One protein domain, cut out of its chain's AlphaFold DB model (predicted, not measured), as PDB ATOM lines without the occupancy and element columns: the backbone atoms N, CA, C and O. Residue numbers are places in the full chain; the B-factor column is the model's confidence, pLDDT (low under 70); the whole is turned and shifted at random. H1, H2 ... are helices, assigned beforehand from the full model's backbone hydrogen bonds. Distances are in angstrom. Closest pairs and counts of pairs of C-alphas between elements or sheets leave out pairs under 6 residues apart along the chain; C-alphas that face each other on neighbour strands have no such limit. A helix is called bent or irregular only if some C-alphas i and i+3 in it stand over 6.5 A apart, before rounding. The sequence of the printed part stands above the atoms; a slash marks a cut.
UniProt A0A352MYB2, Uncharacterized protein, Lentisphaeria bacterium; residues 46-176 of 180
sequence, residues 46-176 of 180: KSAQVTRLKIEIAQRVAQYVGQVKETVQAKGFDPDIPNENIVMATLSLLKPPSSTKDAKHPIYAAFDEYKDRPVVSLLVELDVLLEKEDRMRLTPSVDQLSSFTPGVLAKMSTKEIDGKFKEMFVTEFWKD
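Overview. This is residues 46 to 176 of the 180 residues of an uncharacterized protein of Lentisphaeria bacterium (UniProt A0A352MYB2). Look first for one long helix, H1, that runs along most of the length of an elongated helical bundle; H2 and H3 follow one another along one side of it, running back against it, and H4 and H6 make a further layer beyond them. The long stretch of residues 94 to 118 has no named element and loops along the side of the bundle opposite to H4 and H6. You are reading 131 printed residues with seven named helices, H1 to H7 in chain order, and no named strand: the class is all helix. The whole is compact, with a radius of gyration of the C-alphas of 14.6 A, and spans 47 by 30 by 26 A.

Along the chain. Find C-alpha 46 at (111.298, 104.663, 157.066); from there H1, residues 46 to 72, runs 38.5 A to C-alpha 72 at (117.996, 127.568, 126.902). H2 is residues 84 to 93, 14.6 A long, and H3 is residues 119 to 129, 15.4 A. H4, residues 132 to 146, measures 20.4 A and is irregular, but only just: C-alphas 137 and 140 are 6.8 A apart. H6 is residues 158 to 169, 16.2 A. The short H5, residues 150 to 153, and H7, residues 172 to 175, are 5.3 A each; H7 ends at C-alpha 175 (115.144, 123.136, 150.125).

Arrangement. Start at the bundle, five helices side by side: H1, H2, H3, H4 and H6. With residues 60 to 71 alone, H1 touches H2 as a helical hairpin, opposite ways at a shallow tilt of 9 degrees; look at the C-alphas of Val 68 and Ile 86, the closest, 6.0 A apart. H1 also touches H3, closest at the C-alphas of Val 50 and Leu 126, 6.3 A. H3 and H4 form a second helical hairpin, closest at the C-alphas of Asp 127 and Arg 135, 5.3 A. H4, with residues 140 to 144 alone, touches residues 164 to 169 of H6; the closest C-alphas, Ser 141 and Met 168, are 4.7 A apart. H5 only just touches H2, with 3 pairs of C-alphas within 8 A, closest at Val 87 and Leu 153, 6.0 A. H7 only just touches H4, also with 3 pairs, closest at the C-alphas of Arg 137 and Phe 173, 6.8 A. H1 and H4 are apart. Every O i to N i+4 pair is within hydrogen-bond range in H1, H3 and H6, against 5 of 6 in H2 and 8 of 11 in H4; H5 and H7 are too short for such a pair.

Size, cuts and confidence. The C-alphas of Lys 46 and Gly 76 are the two farthest apart, 47.2 A. The printed part has no cut. The links H1 to H2 and H2 to H3 are long, with 11 and 25 residues. The mean pLDDT of the printed part is 90.7; look at residues 172 and 176 for the values under 70.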
ATOM      1  N   LYS A  46     112.197 103.723 157.750       96.38
ATOM      2  CA  LYS A  46     111.298 104.663 157.066       96.38
ATOM      3  C   LYS A  46     112.028 105.967 156.730       96.38
ATOM      4  O   LYS A  46     111.977 106.416 155.590       96.38
ATOM      5  N   SER A  47     112.758 106.532 157.693       95.12
ATOM      6  CA  SER A  47     113.563 107.745 157.503       95.12
ATOM      7  C   SER A  47     114.643 107.553 156.433       95.12
ATOM      8  O   SER A  47     114.732 108.336 155.490       95.12
ATOM      9  N   ALA A  48     115.405 106.455 156.496       96.31
ATOM     10  CA  ALA A  48     116.428 106.146 155.500       96.31
ATOM     11  C   ALA A  48     115.841 105.975 154.086       96.31
ATOM     12  O   ALA A  48     116.435 106.441 153.113       96.31
ATOM     13  N   GLN A  49     114.673 105.339 153.965       97.00
ATOM     14  CA  GLN A  49     113.967 105.174 152.693       97.00
ATOM     15  C   GLN A  49     113.500 106.520 152.128       97.00
ATOM     16  O   GLN A  49     113.746 106.800 150.955       97.00
ATOM     17  N   VAL A  50     112.907 107.381 152.962       95.81
ATOM     18  CA  VAL A  50     112.519 108.752 152.588       95.81
ATOM     19  C   VAL A  50     113.730 109.543 152.097       95.81
ATOM     20  O   VAL A  50     113.678 110.117 151.011       95.81
ATOM     21  N   THR A  51     114.843 109.523 152.833       94.62
ATOM     22  CA  THR A  51     116.076 110.220 152.440       94.62
ATOM     23  C   THR A  51     116.609 109.718 151.100       94.62
ATOM     24  O   THR A  51     116.921 110.523 150.225       94.62
ATOM     25  N   ARG A  52     116.658 108.396 150.883       96.69
ATOM     26  CA  ARG A  52     117.089 107.823 149.595       96.69
ATOM     27  C   ARG A  52     116.183 108.241 148.440       96.69
ATOM     28  O   ARG A  52     116.693 108.590 147.380       96.69
ATOM     29  N   LEU A  53     114.862 108.225 148.634       96.62
ATOM     30  CA  LEU A  53     113.906 108.682 147.621       96.62
ATOM     31  C   LEU A  53     114.097 110.171 147.306       96.62
ATOM     32  O   LEU A  53     114.137 110.534 146.132       96.62
ATOM     33  N   LYS A  54     114.268 111.020 148.330       94.75
ATOM     34  CA  LYS A  54     114.538 112.457 148.161       94.75
ATOM     35  C   LYS A  54     115.813 112.690 147.341       94.75
ATOM     36  O   LYS A  54     115.750 113.412 146.350       94.75
ATOM     37  N   ILE A  55     116.922 112.031 147.693       94.50
ATOM     38  CA  ILE A  55     118.201 112.122 146.962       94.50
ATOM     39  C   ILE A  55     118.039 111.666 145.508       94.50
ATOM     40  O   ILE A  55     118.457 112.369 144.590       94.50
ATOM     41  N   GLU A  56     117.395 110.519 145.278       96.38
ATOM     42  CA  GLU A  56     117.182 109.990 143.927       96.38
ATOM     43  C   GLU A  56     116.376 110.965 143.058       96.38
ATOM     44  O   GLU A  56     116.749 111.243 141.916       96.38
ATOM     45  N   ILE A  57     115.271 111.497 143.587       94.88
ATOM     46  CA  ILE A  57     114.423 112.445 142.861       94.88
ATOM     47  C   ILE A  57     115.203 113.731 142.579       94.88
ATOM     48  O   ILE A  57     115.240 114.171 141.430       94.88
ATOM     49  N   ALA A  58     115.877 114.293 143.584       92.56
ATOM     50  CA  ALA A  58     116.659 115.515 143.438       92.56
ATOM     51  C   ALA A  58     117.783 115.371 142.408       92.56
ATOM     52  O   ALA A  58     117.926 116.227 141.538       92.56
ATOM     53  N   GLN A  59     118.524 114.260 142.420       94.38
ATOM     54  CA  GLN A  59     119.581 114.018 141.441       94.38
ATOM     55  C   GLN A  59     119.031 113.961 140.007       94.38
ATOM     56  O   GLN A  59     119.651 114.480 139.076       94.38
ATOM     57  N   ARG A  60     117.871 113.331 139.789       94.19
ATOM     58  CA  ARG A  60     117.250 113.263 138.453       94.19
ATOM     59  C   ARG A  60     116.733 114.620 137.996       94.19
ATOM     60  O   ARG A  60     116.928 114.994 136.842       94.19
ATOM     61  N   VAL A  61     116.118 115.364 138.909       92.06
ATOM     62  CA  VAL A  61     115.667 116.742 138.690       92.06
ATOM     63  C   VAL A  61     116.858 117.639 138.339       92.06
ATOM     64  O   VAL A  61     116.787 118.376 137.361       92.06
ATOM     65  N   ALA A  62     117.981 117.523 139.052       90.88
ATOM     66  CA  ALA A  62     119.200 118.282 138.783       90.88
ATOM     67  C   ALA A  62     119.794 117.969 137.399       90.88
ATOM     68  O   ALA A  62     120.152 118.886 136.660       90.88
ATOM     69  N   GLN A  63     119.840 116.688 137.007       92.19
ATOM     70  CA  GLN A  63     120.260 116.279 135.661       92.19
ATOM     71  C   GLN A  63     119.362 116.888 134.578       92.19
ATOM     72  O   GLN A  63     119.865 117.447 133.604       92.19
ATOM     73  N   TYR A  64     118.043 116.840 134.770       91.62
ATOM     74  CA  TYR A  64     117.087 117.479 133.867       91.62
ATOM     75  C   TYR A  64     117.293 118.998 133.784       91.62
ATOM     76  O   TYR A  64     117.362 119.548 132.685       91.62
ATOM     77  N   VAL A  65     117.451 119.686 134.918       90.12
ATOM     78  CA  VAL A  65     117.710 121.135 134.948       90.12
ATOM     79  C   VAL A  65     118.995 121.470 134.191       90.12
ATOM     80  O   VAL A  65     119.020 122.445 133.441       90.12
ATOM     81  N   GLY A  66     120.037 120.642 134.319       89.38
ATOM     82  CA  GLY A  66     121.259 120.753 133.520       89.38
ATOM     83  C   GLY A  66     120.986 120.676 132.014       89.38
ATOM     84  O   GLY A  66     121.386 121.573 131.273       89.38
ATOM     85  N   GLN A  67     120.225 119.670 131.574       90.19
ATOM     86  CA  GLN A  67     119.853 119.471 130.164       90.19
ATOM     87  C   GLN A  67     119.014 120.635 129.600       90.19
ATOM     88  O   GLN A  67     119.229 121.090 128.472       90.19
ATOM     89  N   VAL A  68     118.063 121.153 130.385       89.75
ATOM     90  CA  VAL A  68     117.246 122.311 129.991       89.75
ATOM     91  C   VAL A  68     118.101 123.571 129.905       89.75
ATOM     92  O   VAL A  68     117.987 124.315 128.932       89.75
ATOM     93  N   LYS A  69     118.996 123.799 130.873       89.94
ATOM     94  CA  LYS A  69     119.884 124.968 130.897       89.94
ATOM     95  C   LYS A  69     120.763 125.041 129.650       89.94
ATOM     96  O   LYS A  69     120.876 126.118 129.069       89.94
ATOM     97  N   GLU A  70     121.327 123.920 129.209       88.62
ATOM     98  CA  GLU A  70     122.097 123.851 127.959       88.62
ATOM     99  C   GLU A  70     121.252 124.244 126.739       88.62
ATOM    100  O   GLU A  70     121.709 124.998 125.880       88.62
ATOM    101  N   THR A  71     119.994 123.794 126.686       88.31
ATOM    102  CA  THR A  71     119.079 124.114 125.580       88.31
ATOM    103  C   THR A  71     118.680 125.590 125.573       88.31
ATOM    104  O   THR A  71     118.674 126.221 124.519       88.31
ATOM    105  N   VAL A  72     118.382 126.156 126.744       88.12
ATOM    106  CA  VAL A  72     117.996 127.568 126.902       88.12
ATOM    107  C   VAL A  72     119.153 128.513 126.562       88.12
ATOM    108  O   VAL A  72     118.933 129.612 126.061       88.12
ATOM    109  N   GLN A  73     120.396 128.094 126.811       89.88
ATOM    110  CA  GLN A  73     121.592 128.878 126.491       89.88
ATOM    111  C   GLN A  73     122.016 128.778 125.016       89.88
ATOM    112  O   GLN A  73     122.921 129.498 124.588       89.88
ATOM    113  N   ALA A  74     121.374 127.915 124.222       89.81
ATOM    114  CA  ALA A  74     121.671 127.785 122.804       89.81
ATOM    115  C   ALA A  74     121.262 129.047 122.022       89.81
ATOM    116  O   ALA A  74     120.229 129.675 122.265       89.81
ATOM    117  N   LYS A  75     122.073 129.427 121.028       86.12
ATOM    118  CA  LYS A  75     121.799 130.599 120.185       86.12
ATOM    119  C   LYS A  75     120.495 130.406 119.402       86.12
ATOM    120  O   LYS A  75     120.344 129.410 118.701       86.12
ATOM    121  N   GLY A  76     119.607 131.400 119.458       86.69
ATOM    122  CA  GLY A  76     118.318 131.371 118.755       86.69
ATOM    123  C   GLY A  76     117.216 130.617 119.501       86.69
ATOM    124  O   GLY A  76     116.185 130.321 118.907       86.69
ATOM    125  N   PHE A  77     117.430 130.298 120.779       91.38
ATOM    126  CA  PHE A  77     116.389 129.768 121.644       91.38
ATOM    127  C   PHE A  77     115.299 130.824 121.908       91.38
ATOM    128  O   PHE A  77     115.602 131.956 122.289       91.38
ATOM    129  N   ASP A  78     114.039 130.426 121.722       91.31
ATOM    130  CA  ASP A  78     112.848 131.221 122.023       91.31
ATOM    131  C   ASP A  78     112.012 130.486 123.093       91.31
ATOM    132  O   ASP A  78     111.544 129.370 122.836       91.31
ATOM    133  N   PRO A  79     111.839 131.058 124.301       91.19
ATOM    134  CA  PRO A  79     111.099 130.418 125.385       91.19
ATOM    135  C   PRO A  79     109.588 130.337 125.138       91.19
ATOM    136  O   PRO A  79     108.924 129.512 125.774       91.19
ATOM    137  N   ASP A  80     109.043 131.166 124.249       94.06
ATOM    138  CA  ASP A  80     107.605 131.252 123.996       94.06
ATOM    139  C   ASP A  80     107.140 130.229 122.938       94.06
ATOM    140  O   ASP A  80     105.941 130.045 122.725       94.06
ATOM    141  N   ILE A  81     108.076 129.492 122.328       89.06
ATOM    142  CA  ILE A  81     107.806 128.431 121.349       89.06
ATOM    143  C   ILE A  81     108.066 127.050 121.989       89.06
ATOM    144  O   ILE A  81     108.993 126.893 122.798       89.06
ATOM    145  N   PRO A  82     107.266 126.014 121.658       91.56
ATOM    146  CA  PRO A  82     107.575 124.639 122.035       91.56
ATOM    147  C   PRO A  82     108.958 124.216 121.522       91.56
ATOM    148  O   PRO A  82     109.265 124.354 120.337       91.56
ATOM    149  N   ASN A  83     109.791 123.670 122.407       93.25
ATOM    150  CA  ASN A  83     111.115 123.168 122.052       93.25
ATOM    151  C   ASN A  83     111.174 121.648 122.223       93.25
ATOM    152  O   ASN A  83     111.030 121.136 123.334       93.25
ATOM    153  N   GLU A  84     111.431 120.926 121.132       90.94
ATOM    154  CA  GLU A  84     111.449 119.460 121.128       90.94
ATOM    155  C   GLU A  84     112.485 118.873 122.100       90.94
ATOM    156  O   GLU A  84     112.187 117.892 122.775       90.94
ATOM    157  N   ASN A  85     113.671 119.481 122.243       91.06
ATOM    158  CA  ASN A  85     114.686 118.963 123.170       91.06
ATOM    159  C   ASN A  85     114.205 119.050 124.623       91.06
ATOM    160  O   ASN A  85     114.441 118.129 125.398       91.06
ATOM    161  N   ILE A  86     113.494 120.123 124.977       90.75
ATOM    162  CA  ILE A  86     112.959 120.307 126.330       90.75
ATOM    163  C   ILE A  86     111.792 119.361 126.565       90.75
ATOM    164  O   ILE A  86     111.776 118.689 127.587       90.75
ATOM    165  N   VAL A  87     110.886 119.207 125.594       91.25
ATOM    166  CA  VAL A  87     109.821 118.194 125.664       91.25
ATOM    167  C   VAL A  87     110.414 116.797 125.869       91.25
ATOM    168  O   VAL A  87     109.959 116.058 126.740       91.25
ATOM    169  N   MET A  88     111.458 116.435 125.122       90.12
ATOM    170  CA  MET A  88     112.116 115.133 125.242       90.12
ATOM    171  C   MET A  88     112.864 114.960 126.569       90.12
ATOM    172  O   MET A  88     112.817 113.868 127.137       90.12
ATOM    173  N   ALA A  89     113.498 116.013 127.089       90.31
ATOM    174  CA  ALA A  89     114.104 116.016 128.420       90.31
ATOM    175  C   ALA A  89     113.041 115.901 129.529       90.31
ATOM    176  O   ALA A  89     113.220 115.172 130.500       90.31
ATOM    177  N   THR A  90     111.882 116.547 129.389       90.50
ATOM    178  CA  THR A  90     110.781 116.392 130.351       90.50
ATOM    179  C   THR A  90     110.216 114.972 130.296       90.50
ATOM    180  O   THR A  90     109.958 114.359 131.329       90.50
ATOM    181  N   LEU A  91     110.068 114.401 129.097       90.19
ATOM    182  CA  LEU A  91     109.613 113.022 128.922       90.19
ATOM    183  C   LEU A  91     110.624 111.986 129.428       90.19
ATOM    184  O   LEU A  91     110.206 110.891 129.807       90.19
ATOM    185  N   SER A  92     111.928 112.281 129.452       90.38
ATOM    186  CA  SER A  92     112.923 111.348 129.990       90.38
ATOM    187  C   SER A  92     112.786 111.181 131.507       90.38
ATOM    188  O   SER A  92     112.964 110.065 131.989       90.38
ATOM    189  N   LEU A  93     112.346 112.206 132.251       89.81
ATOM    190  CA  LEU A  93     112.016 112.084 133.684       89.81
ATOM    191  C   LEU A  93     110.861 111.108 133.956       89.81
ATOM    192  O   LEU A  93     110.805 110.463 135.008       89.81
ATOM    193  N   LEU A  94     109.932 110.991 133.006       90.88
ATOM    194  CA  LEU A  94     108.794 110.075 133.097       90.88
ATOM    195  C   LEU A  94     109.172 108.629 132.754       90.88
ATOM    196  O   LEU A  94     108.355 107.724 132.924       90.88
ATOM    197  N   LYS A  95     110.399 108.398 132.282       93.56
ATOM    198  CA  LYS A  95     110.912 107.080 131.922       93.56
ATOM    199  C   LYS A  95     111.904 106.569 132.976       93.56
ATOM    200  O   LYS A  95     112.561 107.357 133.654       93.56
ATOM    201  N   PRO A  96     112.040 105.243 133.133       95.38
ATOM    202  CA  PRO A  96     113.113 104.665 133.933       95.38
ATOM    203  C   PRO A  96     114.504 105.039 133.397       95.38
ATOM    204  O   PRO A  96     114.703 104.939 132.181       95.38
ATOM    205  N   PRO A  97     115.488 105.363 134.258       95.12
ATOM    206  CA  PRO A  97     116.884 105.583 133.865       95.12
ATOM    207  C   PRO A  97     117.444 104.504 132.935       95.12
ATOM    208  O   PRO A  97     118.073 104.814 131.922       95.12
ATOM    209  N   SER A  98     117.146 103.230 133.214       93.75
ATOM    210  CA  SER A  98     117.585 102.085 132.411       93.75
ATOM    211  C   SER A  98     117.135 102.145 130.949       93.75
ATOM    212  O   SER A  98     117.850 101.651 130.080       93.75
ATOM    213  N   SER A  99     116.011 102.809 130.667       92.69
ATOM    214  CA  SER A  99     115.471 103.011 129.317       92.69
ATOM    215  C   SER A  99     115.988 104.272 128.613       92.69
ATOM    216  O   SER A  99     115.664 104.502 127.450       92.69
ATOM    217  N   THR A 100     116.781 105.101 129.301       90.25
ATOM    218  CA  THR A 100     117.295 106.377 128.771       90.25
ATOM    219  C   THR A 100     118.774 106.339 128.391       90.25
ATOM    220  O   THR A 100     119.287 107.344 127.913       90.25
ATOM    221  N   LYS A 101     119.462 105.199 128.552       86.06
ATOM    222  CA  LYS A 101     120.916 105.081 128.327       86.06
ATOM    223  C   LYS A 101     121.364 105.496 126.925       86.06
ATOM    224  O   LYS A 101     122.387 106.156 126.794       86.06
ATOM    225  N   ASP A 102     120.572 105.153 125.913       87.69
ATOM    226  CA  ASP A 102     120.852 105.478 124.509       87.69
ATOM    227  C   ASP A 102     120.128 106.755 124.043       87.69
ATOM    228  O   ASP A 102     120.154 107.108 122.862       87.69
ATOM    229  N   ALA A 103     119.431 107.449 124.948       86.25
ATOM    230  CA  ALA A 103     118.762 108.695 124.617       86.25
ATOM    231  C   ALA A 103     119.786 109.828 124.472       86.25
ATOM    232  O   ALA A 103     120.824 109.849 125.126       86.25
ATOM    233  N   LYS A 104     119.433 110.845 123.680       84.19
ATOM    234  CA  LYS A 104     120.207 112.095 123.569       84.19
ATOM    235  C   LYS A 104     120.424 112.782 124.929       84.19
ATOM    236  O   LYS A 104     121.410 113.484 125.117       84.19
ATOM    237  N   HIS A 105     119.493 112.568 125.856       83.44
ATOM    238  CA  HIS A 105     119.462 113.155 127.190       83.44
ATOM    239  C   HIS A 105     119.287 112.041 128.236       83.44
ATOM    240  O   HIS A 105     118.169 111.824 128.718       83.44
ATOM    241  N   PRO A 106     120.351 111.269 128.533       89.94
ATOM    242  CA  PRO A 106     120.269 110.166 129.480       89.94
ATOM    243  C   PRO A 106     120.074 110.695 130.902       89.94
ATOM    244  O   PRO A 106     120.619 111.737 131.269       89.94
ATOM    245  N   ILE A 107     119.307 109.962 131.706       92.81
ATOM    246  CA  ILE A 107     119.181 110.187 133.145       92.81
ATOM    247  C   ILE A 107     119.765 108.972 133.855       92.81
ATOM    248  O   ILE A 107     119.429 107.831 133.540       92.81
ATOM    249  N   TYR A 108     120.621 109.222 134.836       94.62
ATOM    250  CA  TYR A 108     121.255 108.202 135.660       94.62
ATOM    251  C   TYR A 108     120.593 108.133 137.036       94.62
ATOM    252  O   TYR A 108     120.208 109.163 137.597       94.62
ATOM    253  N   ALA A 109     120.473 106.917 137.572       96.69
ATOM    254  CA  ALA A 109     120.023 106.701 138.941       96.69
ATOM    255  C   ALA A 109     121.161 106.963 139.938       96.69
ATOM    256  O   ALA A 109     122.321 106.693 139.624       96.69
ATOM    257  N   ALA A 110     120.828 107.467 141.126       96.62
ATOM    258  CA  ALA A 110     121.754 107.566 142.254       96.62
ATOM    259  C   ALA A 110     121.953 106.192 142.902       96.62
ATOM    260  O   ALA A 110     123.063 105.813 143.277       96.62
ATOM    261  N   PHE A 111     120.853 105.441 143.000       97.50
ATOM    262  CA  PHE A 111     120.797 104.120 143.606       97.50
ATOM    263  C   PHE A 111     120.351 103.063 142.590       97.50
ATOM    264  O   PHE A 111     119.366 103.238 141.863       97.50
ATOM    265  N   ASP A 112     121.055 101.930 142.559       96.94
ATOM    266  CA  ASP A 112     120.803 100.848 141.602       96.94
ATOM    267  C   ASP A 112     119.387 100.266 141.720       96.94
ATOM    268  O   ASP A 112     118.794  99.888 140.707       96.94
ATOM    269  N   GLU A 113     118.811 100.233 142.925       97.25
ATOM    270  CA  GLU A 113     117.439  99.770 143.165       97.25
ATOM    271  C   GLU A 113     116.364 100.616 142.457       97.25
ATOM    272  O   GLU A 113     115.239 100.150 142.257       97.25
ATOM    273  N   TYR A 114     116.689 101.843 142.041       98.06
ATOM    274  CA  TYR A 114     115.743 102.768 141.413       98.06
ATOM    275  C   TYR A 114     115.935 102.924 139.903       98.06
ATOM    276  O   TYR A 114     115.137 103.606 139.252       98.06
ATOM    277  N   LYS A 115     116.935 102.262 139.306       97.06
ATOM    278  CA  LYS A 115     117.266 102.387 137.873       97.06
ATOM    279  C   LYS A 115     116.119 102.029 136.921       97.06
ATOM    280  O   LYS A 115     116.063 102.557 135.815       97.06
ATOM    281  N   ASP A 116     115.206 101.163 137.357       97.44
ATOM    282  CA  ASP A 116     114.071 100.670 136.568       97.44
ATOM    283  C   ASP A 116     112.749 101.370 136.917       97.44
ATOM    284  O   ASP A 116     111.678 100.979 136.454       97.44
ATOM    285  N   ARG A 117     112.806 102.443 137.713       96.94
ATOM    286  CA  ARG A 117     111.625 103.163 138.192       96.94
ATOM    287  C   ARG A 117     111.585 104.582 137.634       96.94
ATOM    288  O   ARG A 117     112.612 105.253 137.681       96.94
ATOM    289  N   PRO A 118     110.445 105.077 137.125       95.38
ATOM    290  CA  PRO A 118     110.303 106.471 136.701       95.38
ATOM    291  C   PRO A 118     110.152 107.418 137.904       95.38
ATOM    292  O   PRO A 118     109.740 106.984 138.981       95.38
ATOM    293  N   VAL A 119     110.414 108.720 137.719       94.44
ATOM    294  CA  VAL A 119     110.329 109.725 138.806       94.44
ATOM    295  C   VAL A 119     108.937 109.774 139.441       94.44
ATOM    296  O   VAL A 119     108.831 109.836 140.661       94.44
ATOM    297  N   VAL A 120     107.872 109.641 138.639       93.12
ATOM    298  CA  VAL A 120     106.485 109.560 139.139       93.12
ATOM    299  C   VAL A 120     106.320 108.449 140.183       93.12
ATOM    300  O   VAL A 120     105.681 108.659 141.206       93.12
ATOM    301  N   SER A 121     106.924 107.275 139.961       95.62
ATOM    302  CA  SER A 121     106.805 106.147 140.894       95.62
ATOM    303  C   SER A 121     107.517 106.436 142.214       95.62
ATOM    304  O   SER A 121     107.027 106.035 143.267       95.62
ATOM    305  N   LEU A 122     108.654 107.133 142.156       96.56
ATOM    306  CA  LEU A 122     109.412 107.529 143.342       96.56
ATOM    307  C   LEU A 122     108.655 108.585 144.153       96.56
ATOM    308  O   LEU A 122     108.596 108.483 145.373       96.56
ATOM    309  N   LEU A 123     108.033 109.558 143.481       94.44
ATOM    310  CA  LEU A 123     107.214 110.585 144.126       94.44
ATOM    311  C   LEU A 123     105.970 109.995 144.803       94.44
ATOM    312  O   LEU A 123     105.662 110.379 145.923       94.44
ATOM    313  N   VAL A 124     105.285 109.042 144.162       94.81
ATOM    314  CA  VAL A 124     104.124 108.355 144.760       94.81
ATOM    315  C   VAL A 124     104.529 107.551 145.995       94.81
ATOM    316  O   VAL A 124     103.831 107.577 147.003       94.81
ATOM    317  N   GLU A 125     105.654 106.838 145.948       96.12
ATOM    318  CA  GLU A 125     106.137 106.122 147.132       96.12
ATOM    319  C   GLU A 125     106.513 107.086 148.257       96.12
ATOM    320  O   GLU A 125     106.153 106.854 149.411       96.12
ATOM    321  N   LEU A 126     107.186 108.186 147.918       95.94
ATOM    322  CA  LEU A 126     107.512 109.231 148.874       95.94
ATOM    323  C   LEU A 126     106.233 109.794 149.520       95.94
ATOM    324  O   LEU A 126     106.164 109.857 150.741       95.94
ATOM    325  N   ASP A 127     105.192 110.097 148.739       94.88
ATOM    326  CA  ASP A 127     103.890 110.583 149.230       94.88
ATOM    327  C   ASP A 127     103.258 109.634 150.267       94.88
ATOM    328  O   ASP A 127     102.803 110.069 151.331       94.88
ATOM    329  N   VAL A 128     103.318 108.320 150.017       95.69
ATOM    330  CA  VAL A 128     102.806 107.292 150.939       95.69
ATOM    331  C   VAL A 128     103.608 107.237 152.241       95.69
ATOM    332  O   VAL A 128     103.021 107.028 153.307       95.69
ATOM    333  N   LEU A 129     104.927 107.432 152.175       95.69
ATOM    334  CA  LEU A 129     105.810 107.379 153.342       95.69
ATOM    335  C   LEU A 129     105.782 108.665 154.174       95.69
ATOM    336  O   LEU A 129     106.056 108.612 155.371       95.69
ATOM    337  N   LEU A 130     105.450 109.812 153.587       94.75
ATOM    338  CA  LEU A 130     105.428 111.083 154.305       94.75
ATOM    339  C   LEU A 130     104.273 111.186 155.307       94.75
ATOM    340  O   LEU A 130     103.194 110.605 155.138       94.75
ATOM    341  N   GLU A 131     104.515 111.977 156.352       93.50
ATOM    342  CA  GLU A 131     103.483 112.423 157.285       93.50
ATOM    343  C   GLU A 131     102.495 113.367 156.584       93.50
ATOM    344  O   GLU A 131     102.787 113.951 155.540       93.50
ATOM    345  N   LYS A 132     101.299 113.538 157.159       91.44
ATOM    346  CA  LYS A 132     100.189 114.269 156.519       91.44
ATOM    347  C   LYS A 132     100.566 115.685 156.060       91.44
ATOM    348  O   LYS A 132     100.112 116.118 155.005       91.44
ATOM    349  N   GLU A 133     101.350 116.406 156.857       89.44
ATOM    350  CA  GLU A 133     101.759 117.786 156.569       89.44
ATOM    351  C   GLU A 133     102.653 117.872 155.330       89.44
ATOM    352  O   GLU A 133     102.382 118.668 154.432       89.44
ATOM    353  N   ASP A 134     103.655 117.001 155.245       89.81
ATOM    354  CA  ASP A 134     104.565 116.929 154.104       89.81
ATOM    355  C   ASP A 134     103.892 116.341 152.864       89.81
ATOM    356  O   ASP A 134     104.132 116.805 151.749       89.81
ATOM    357  N   ARG A 135     102.973 115.388 153.049       88.69
ATOM    358  CA  ARG A 135     102.164 114.834 151.961       88.69
ATOM    359  C   ARG A 135     101.388 115.924 151.228       88.69
ATOM    360  O   ARG A 135     101.479 116.023 150.012       88.69
ATOM    361  N   MET A 136     100.704 116.807 151.962       87.25
ATOM    362  CA  MET A 136      99.951 117.921 151.363       87.25
ATOM    363  C   MET A 136     100.826 118.862 150.523       87.25
ATOM    364  O   MET A 136     100.309 119.529 149.630       87.25
ATOM    365  N   ARG A 137     102.135 118.923 150.798       87.50
ATOM    366  CA  ARG A 137     103.096 119.709 150.011       87.50
ATOM    367  C   ARG A 137     103.542 118.976 148.743       87.50
ATOM    368  O   ARG A 137     103.803 119.635 147.745       87.50
ATOM    369  N   LEU A 138     103.616 117.643 148.775       88.50
ATOM    370  CA  LEU A 138     104.101 116.817 147.665       88.50
ATOM    371  C   LEU A 138     103.006 116.419 146.663       88.50
ATOM    372  O   LEU A 138     103.281 116.355 145.464       88.50
ATOM    373  N   THR A 139     101.778 116.164 147.125       85.88
ATOM    374  CA  THR A 139     100.665 115.685 146.283       85.88
ATOM    375  C   THR A 139     100.433 116.539 145.024       85.88
ATOM    376  O   THR A 139     100.310 115.954 143.947       85.88
ATOM    377  N   PRO A 140     100.464 117.890 145.072       87.50
ATOM    378  CA  PRO A 140     100.317 118.703 143.862       87.50
ATOM    379  C   PRO A 140     101.377 118.399 142.794       87.50
ATOM    380  O   PRO A 140     101.056 118.350 141.607       87.50
ATOM    381  N   SER A 141     102.621 118.130 143.202       87.00
ATOM    382  CA  SER A 141     103.709 117.767 142.286       87.00
ATOM    383  C   SER A 141     103.504 116.387 141.663       87.00
ATOM    384  O   SER A 141     103.822 116.193 140.490       87.00
ATOM    385  N   VAL A 142     102.936 115.432 142.411       87.12
ATOM    386  CA  VAL A 142     102.556 114.108 141.888       87.12
ATOM    387  C   VAL A 142     101.477 114.254 140.816       87.12
ATOM    388  O   VAL A 142     101.650 113.763 139.697       87.12
ATOM    389  N   ASP A 143     100.397 114.968 141.134       88.12
ATOM    390  CA  ASP A 143      99.268 115.182 140.228       88.12
ATOM    391  C   ASP A 143      99.725 115.895 138.952       88.12
ATOM    392  O   ASP A 143      99.445 115.453 137.833       88.12
ATOM    393  N   GLN A 144     100.517 116.954 139.107       89.94
ATOM    394  CA  GLN A 144     101.036 117.733 137.994       89.94
ATOM    395  C   GLN A 144     101.974 116.919 137.101       89.94
ATOM    396  O   GLN A 144     101.790 116.927 135.881       89.94
ATOM    397  N   LEU A 145     102.920 116.164 137.667       88.00
ATOM    398  CA  LEU A 145     103.831 115.340 136.874       88.00
ATOM    399  C   LEU A 145     103.086 114.198 136.165       88.00
ATOM    400  O   LEU A 145     103.404 113.874 135.023       88.00
ATOM    401  N   SER A 146     102.054 113.629 136.796       87.62
ATOM    402  CA  SER A 146     101.210 112.597 136.176       87.62
ATOM    403  C   SER A 146     100.381 113.115 134.992       87.62
ATOM    404  O   SER A 146     100.054 112.353 134.080       87.62
ATOM    405  N   SER A 147     100.084 114.419 134.961       90.50
ATOM    406  CA  SER A 147      99.353 115.062 133.863       90.50
ATOM    407  C   SER A 147     100.198 115.272 132.599       90.50
ATOM    408  O   SER A 147      99.661 115.542 131.518       90.50
ATOM    409  N   PHE A 148     101.524 115.138 132.704       91.50
ATOM    410  CA  PHE A 148     102.430 115.319 131.579       91.50
ATOM    411  C   PHE A 148     102.358 114.130 130.629       91.50
ATOM    412  O   PHE A 148     102.928 113.065 130.848       91.50
ATOM    413  N   THR A 149     101.670 114.346 129.515       90.56
ATOM    414  CA  THR A 149     101.650 113.422 128.380       90.56
ATOM    415  C   THR A 149     102.390 114.041 127.195       90.56
ATOM    416  O   THR A 149     102.463 115.271 127.100       90.56
ATOM    417  N   PRO A 150     102.893 113.234 126.239       89.75
ATOM    418  CA  PRO A 150     103.536 113.763 125.036       89.75
ATOM    419  C   PRO A 150     102.669 114.792 124.294       89.75
ATOM    420  O   PRO A 150     103.170 115.821 123.853       89.75
ATOM    421  N   GLY A 151     101.355 114.552 124.210       92.06
ATOM    422  CA  GLY A 151     100.420 115.452 123.530       92.06
ATOM    423  C   GLY A 151     100.146 116.765 124.270       92.06
ATOM    424  O   GLY A 151      99.816 117.756 123.621       92.06
ATOM    425  N   VAL A 152     100.275 116.782 125.601       93.44
ATOM    426  CA  VAL A 152     100.187 118.012 126.404       93.44
ATOM    427  C   VAL A 152     101.477 118.810 126.253       93.44
ATOM    428  O   VAL A 152     101.423 119.968 125.855       93.44
ATOM    429  N   LEU A 153     102.632 118.173 126.470       92.56
ATOM    430  CA  LEU A 153     103.935 118.842 126.413       92.56
ATOM    431  C   LEU A 153     104.236 119.427 125.028       92.56
ATOM    432  O   LEU A 153     104.740 120.538 124.940       92.56
ATOM    433  N   ALA A 154     103.864 118.736 123.947       92.19
ATOM    434  CA  ALA A 154     104.070 119.229 122.583       92.19
ATOM    435  C   ALA A 154     103.300 120.526 122.260       92.19
ATOM    436  O   ALA A 154     103.614 121.195 121.278       92.19
ATOM    437  N   LYS A 155     102.278 120.870 123.054       94.50
ATOM    438  CA  LYS A 155     101.477 122.093 122.889       94.50
ATOM    439  C   LYS A 155     101.911 123.222 123.818       94.50
ATOM    440  O   LYS A 155     101.428 124.337 123.653       94.50
ATOM    441  N   MET A 156     102.765 122.930 124.793       94.38
ATOM    442  CA  MET A 156     103.236 123.899 125.770       94.38
ATOM    443  C   MET A 156     104.486 124.600 125.250       94.38
ATOM    444  O   MET A 156     105.395 123.970 124.707       94.38
ATOM    445  N   SER A 157     104.546 125.909 125.452       94.44
ATOM    446  CA  SER A 157     105.784 126.667 125.309       94.44
ATOM    447  C   SER A 157     106.816 126.199 126.334       94.44
ATOM    448  O   SER A 157     106.488 125.677 127.407       94.44
ATOM    449  N   THR A 158     108.091 126.432 126.036       90.56
ATOM    450  CA  THR A 158     109.164 126.105 126.978       90.56
ATOM    451  C   THR A 158     108.981 126.819 128.318       90.56
ATOM    452  O   THR A 158     109.192 126.226 129.374       90.56
ATOM    453  N   LYS A 159     108.560 128.083 128.279       91.00
ATOM    454  CA  LYS A 159     108.288 128.890 129.466       91.00
ATOM    455  C   LYS A 159     107.201 128.281 130.348       91.00
ATOM    456  O   LYS A 159     107.330 128.307 131.569       91.00
ATOM    457  N   GLU A 160     106.149 127.720 129.755       93.19
ATOM    458  CA  GLU A 160     105.096 127.042 130.515       93.19
ATOM    459  C   GLU A 160     105.591 125.729 131.128       93.19
ATOM    460  O   GLU A 160     105.253 125.434 132.275       93.19
ATOM    461  N   ILE A 161     106.410 124.955 130.404       91.00
ATOM    462  CA  ILE A 161     107.030 123.730 130.938       91.00
ATOM    463  C   ILE A 161     107.943 124.073 132.123       91.00
ATOM    464  O   ILE A 161     107.820 123.464 133.185       91.00
ATOM    465  N   ASP A 162     108.820 125.068 131.970       87.56
ATOM    466  CA  ASP A 162     109.725 125.541 133.024       87.56
ATOM    467  C   ASP A 162     108.959 126.084 134.238       87.56
ATOM    468  O   ASP A 162     109.256 125.710 135.371       87.56
ATOM    469  N   GLY A 163     107.925 126.901 134.014       88.38
ATOM    470  CA  GLY A 163     107.067 127.425 135.080       88.38
ATOM    471  C   GLY A 163     106.417 126.305 135.887       88.38
ATOM    472  O   GLY A 163     106.561 126.256 137.108       88.38
ATOM    473  N   LYS A 164     105.807 125.336 135.198       90.50
ATOM    474  CA  LYS A 164     105.230 124.152 135.836       90.50
ATOM    475  C   LYS A 164     106.264 123.331 136.600       90.50
ATOM    476  O   LYS A 164     105.966 122.792 137.657       90.50
ATOM    477  N   PHE A 165     107.471 123.199 136.069       86.19
ATOM    478  CA  PHE A 165     108.517 122.434 136.733       86.19
ATOM    479  C   PHE A 165     109.027 123.130 138.000       86.19
ATOM    480  O   PHE A 165     109.215 122.483 139.030       86.19
ATOM    481  N   LYS A 166     109.178 124.458 137.956       84.19
ATOM    482  CA  LYS A 166     109.533 125.276 139.122       84.19
ATOM    483  C   LYS A 166     108.476 125.201 140.217       84.19
ATOM    484  O   LYS A 166     108.838 125.049 141.377       84.19
ATOM    485  N   GLU A 167     107.196 125.227 139.855       85.56
ATOM    486  CA  GLU A 167     106.094 125.031 140.808       85.56
ATOM    487  C   GLU A 167     106.174 123.681 141.536       85.56
ATOM    488  O   GLU A 167     105.817 123.610 142.706       85.56
ATOM    489  N   MET A 168     106.669 122.626 140.878       84.56
ATOM    490  CA  MET A 168     106.759 121.284 141.470       84.56
ATOM    491  C   MET A 168     108.015 121.055 142.318       84.56
ATOM    492  O   MET A 168     107.956 120.345 143.327       84.56
ATOM    493  N   PHE A 169     109.159 121.580 141.867       79.38
ATOM    494  CA  PHE A 169     110.482 121.209 142.383       79.38
ATOM    495  C   PHE A 169     111.257 122.359 143.035       79.38
ATOM    496  O   PHE A 169     112.236 122.109 143.726       79.38
ATOM    497  N   VAL A 170     110.802 123.608 142.898       71.75
ATOM    498  CA  VAL A 170     111.370 124.788 143.583       71.75
ATOM    499  C   VAL A 170     110.424 125.231 144.706       71.75
ATOM    500  O   VAL A 170     110.106 126.403 144.892       71.75
ATOM    501  N   THR A 171     109.921 124.254 145.457       73.06
ATOM    502  CA  THR A 171     109.106 124.466 146.661       73.06
ATOM    503  C   THR A 171     109.957 124.309 147.918       73.06
ATOM    504  O   THR A 171     110.957 123.597 147.886       73.06
ATOM    505  N   GLU A 172     109.502 124.859 149.049       66.62
ATOM    506  CA  GLU A 172     110.091 124.637 150.388       66.62
ATOM    507  C   GLU A 172     110.427 123.162 150.671       66.62
ATOM    508  O   GLU A 172     111.460 122.878 151.259       66.62
ATOM    509  N   PHE A 173     109.615 122.219 150.181       74.50
ATOM    510  CA  PHE A 173     109.810 120.780 150.395       74.50
ATOM    511  C   PHE A 173     111.181 120.239 149.934       74.50
ATOM    512  O   PHE A 173     111.692 119.263 150.495       74.50
ATOM    513  N   TRP A 174     111.774 120.864 148.914       79.25
ATOM    514  CA  TRP A 174     113.039 120.433 148.318       79.25
ATOM    515  C   TRP A 174     114.253 121.199 148.856       79.25
ATOM    516  O   TRP A 174     115.373 120.769 148.603       79.25
ATOM    517  N   LYS A 175     114.051 122.281 149.625       76.25
ATOM    518  CA  LYS A 175     115.144 123.136 150.125       76.25
ATOM    519  C   LYS A 175     116.130 122.387 151.013       76.25
ATOM    520  O   LYS A 175     117.323 122.623 150.914       76.25
ATOM    521  N   ASP A 176     115.644 121.434 151.805       69.25
ATOM    522  CA  ASP A 176     116.490 120.633 152.700       69.25
ATOM    523  C   ASP A 176     117.490 119.732 151.952       69.25
ATOM    524  O   ASP A 176     118.319 119.081 152.581       69.25
TER     525      ASP A 176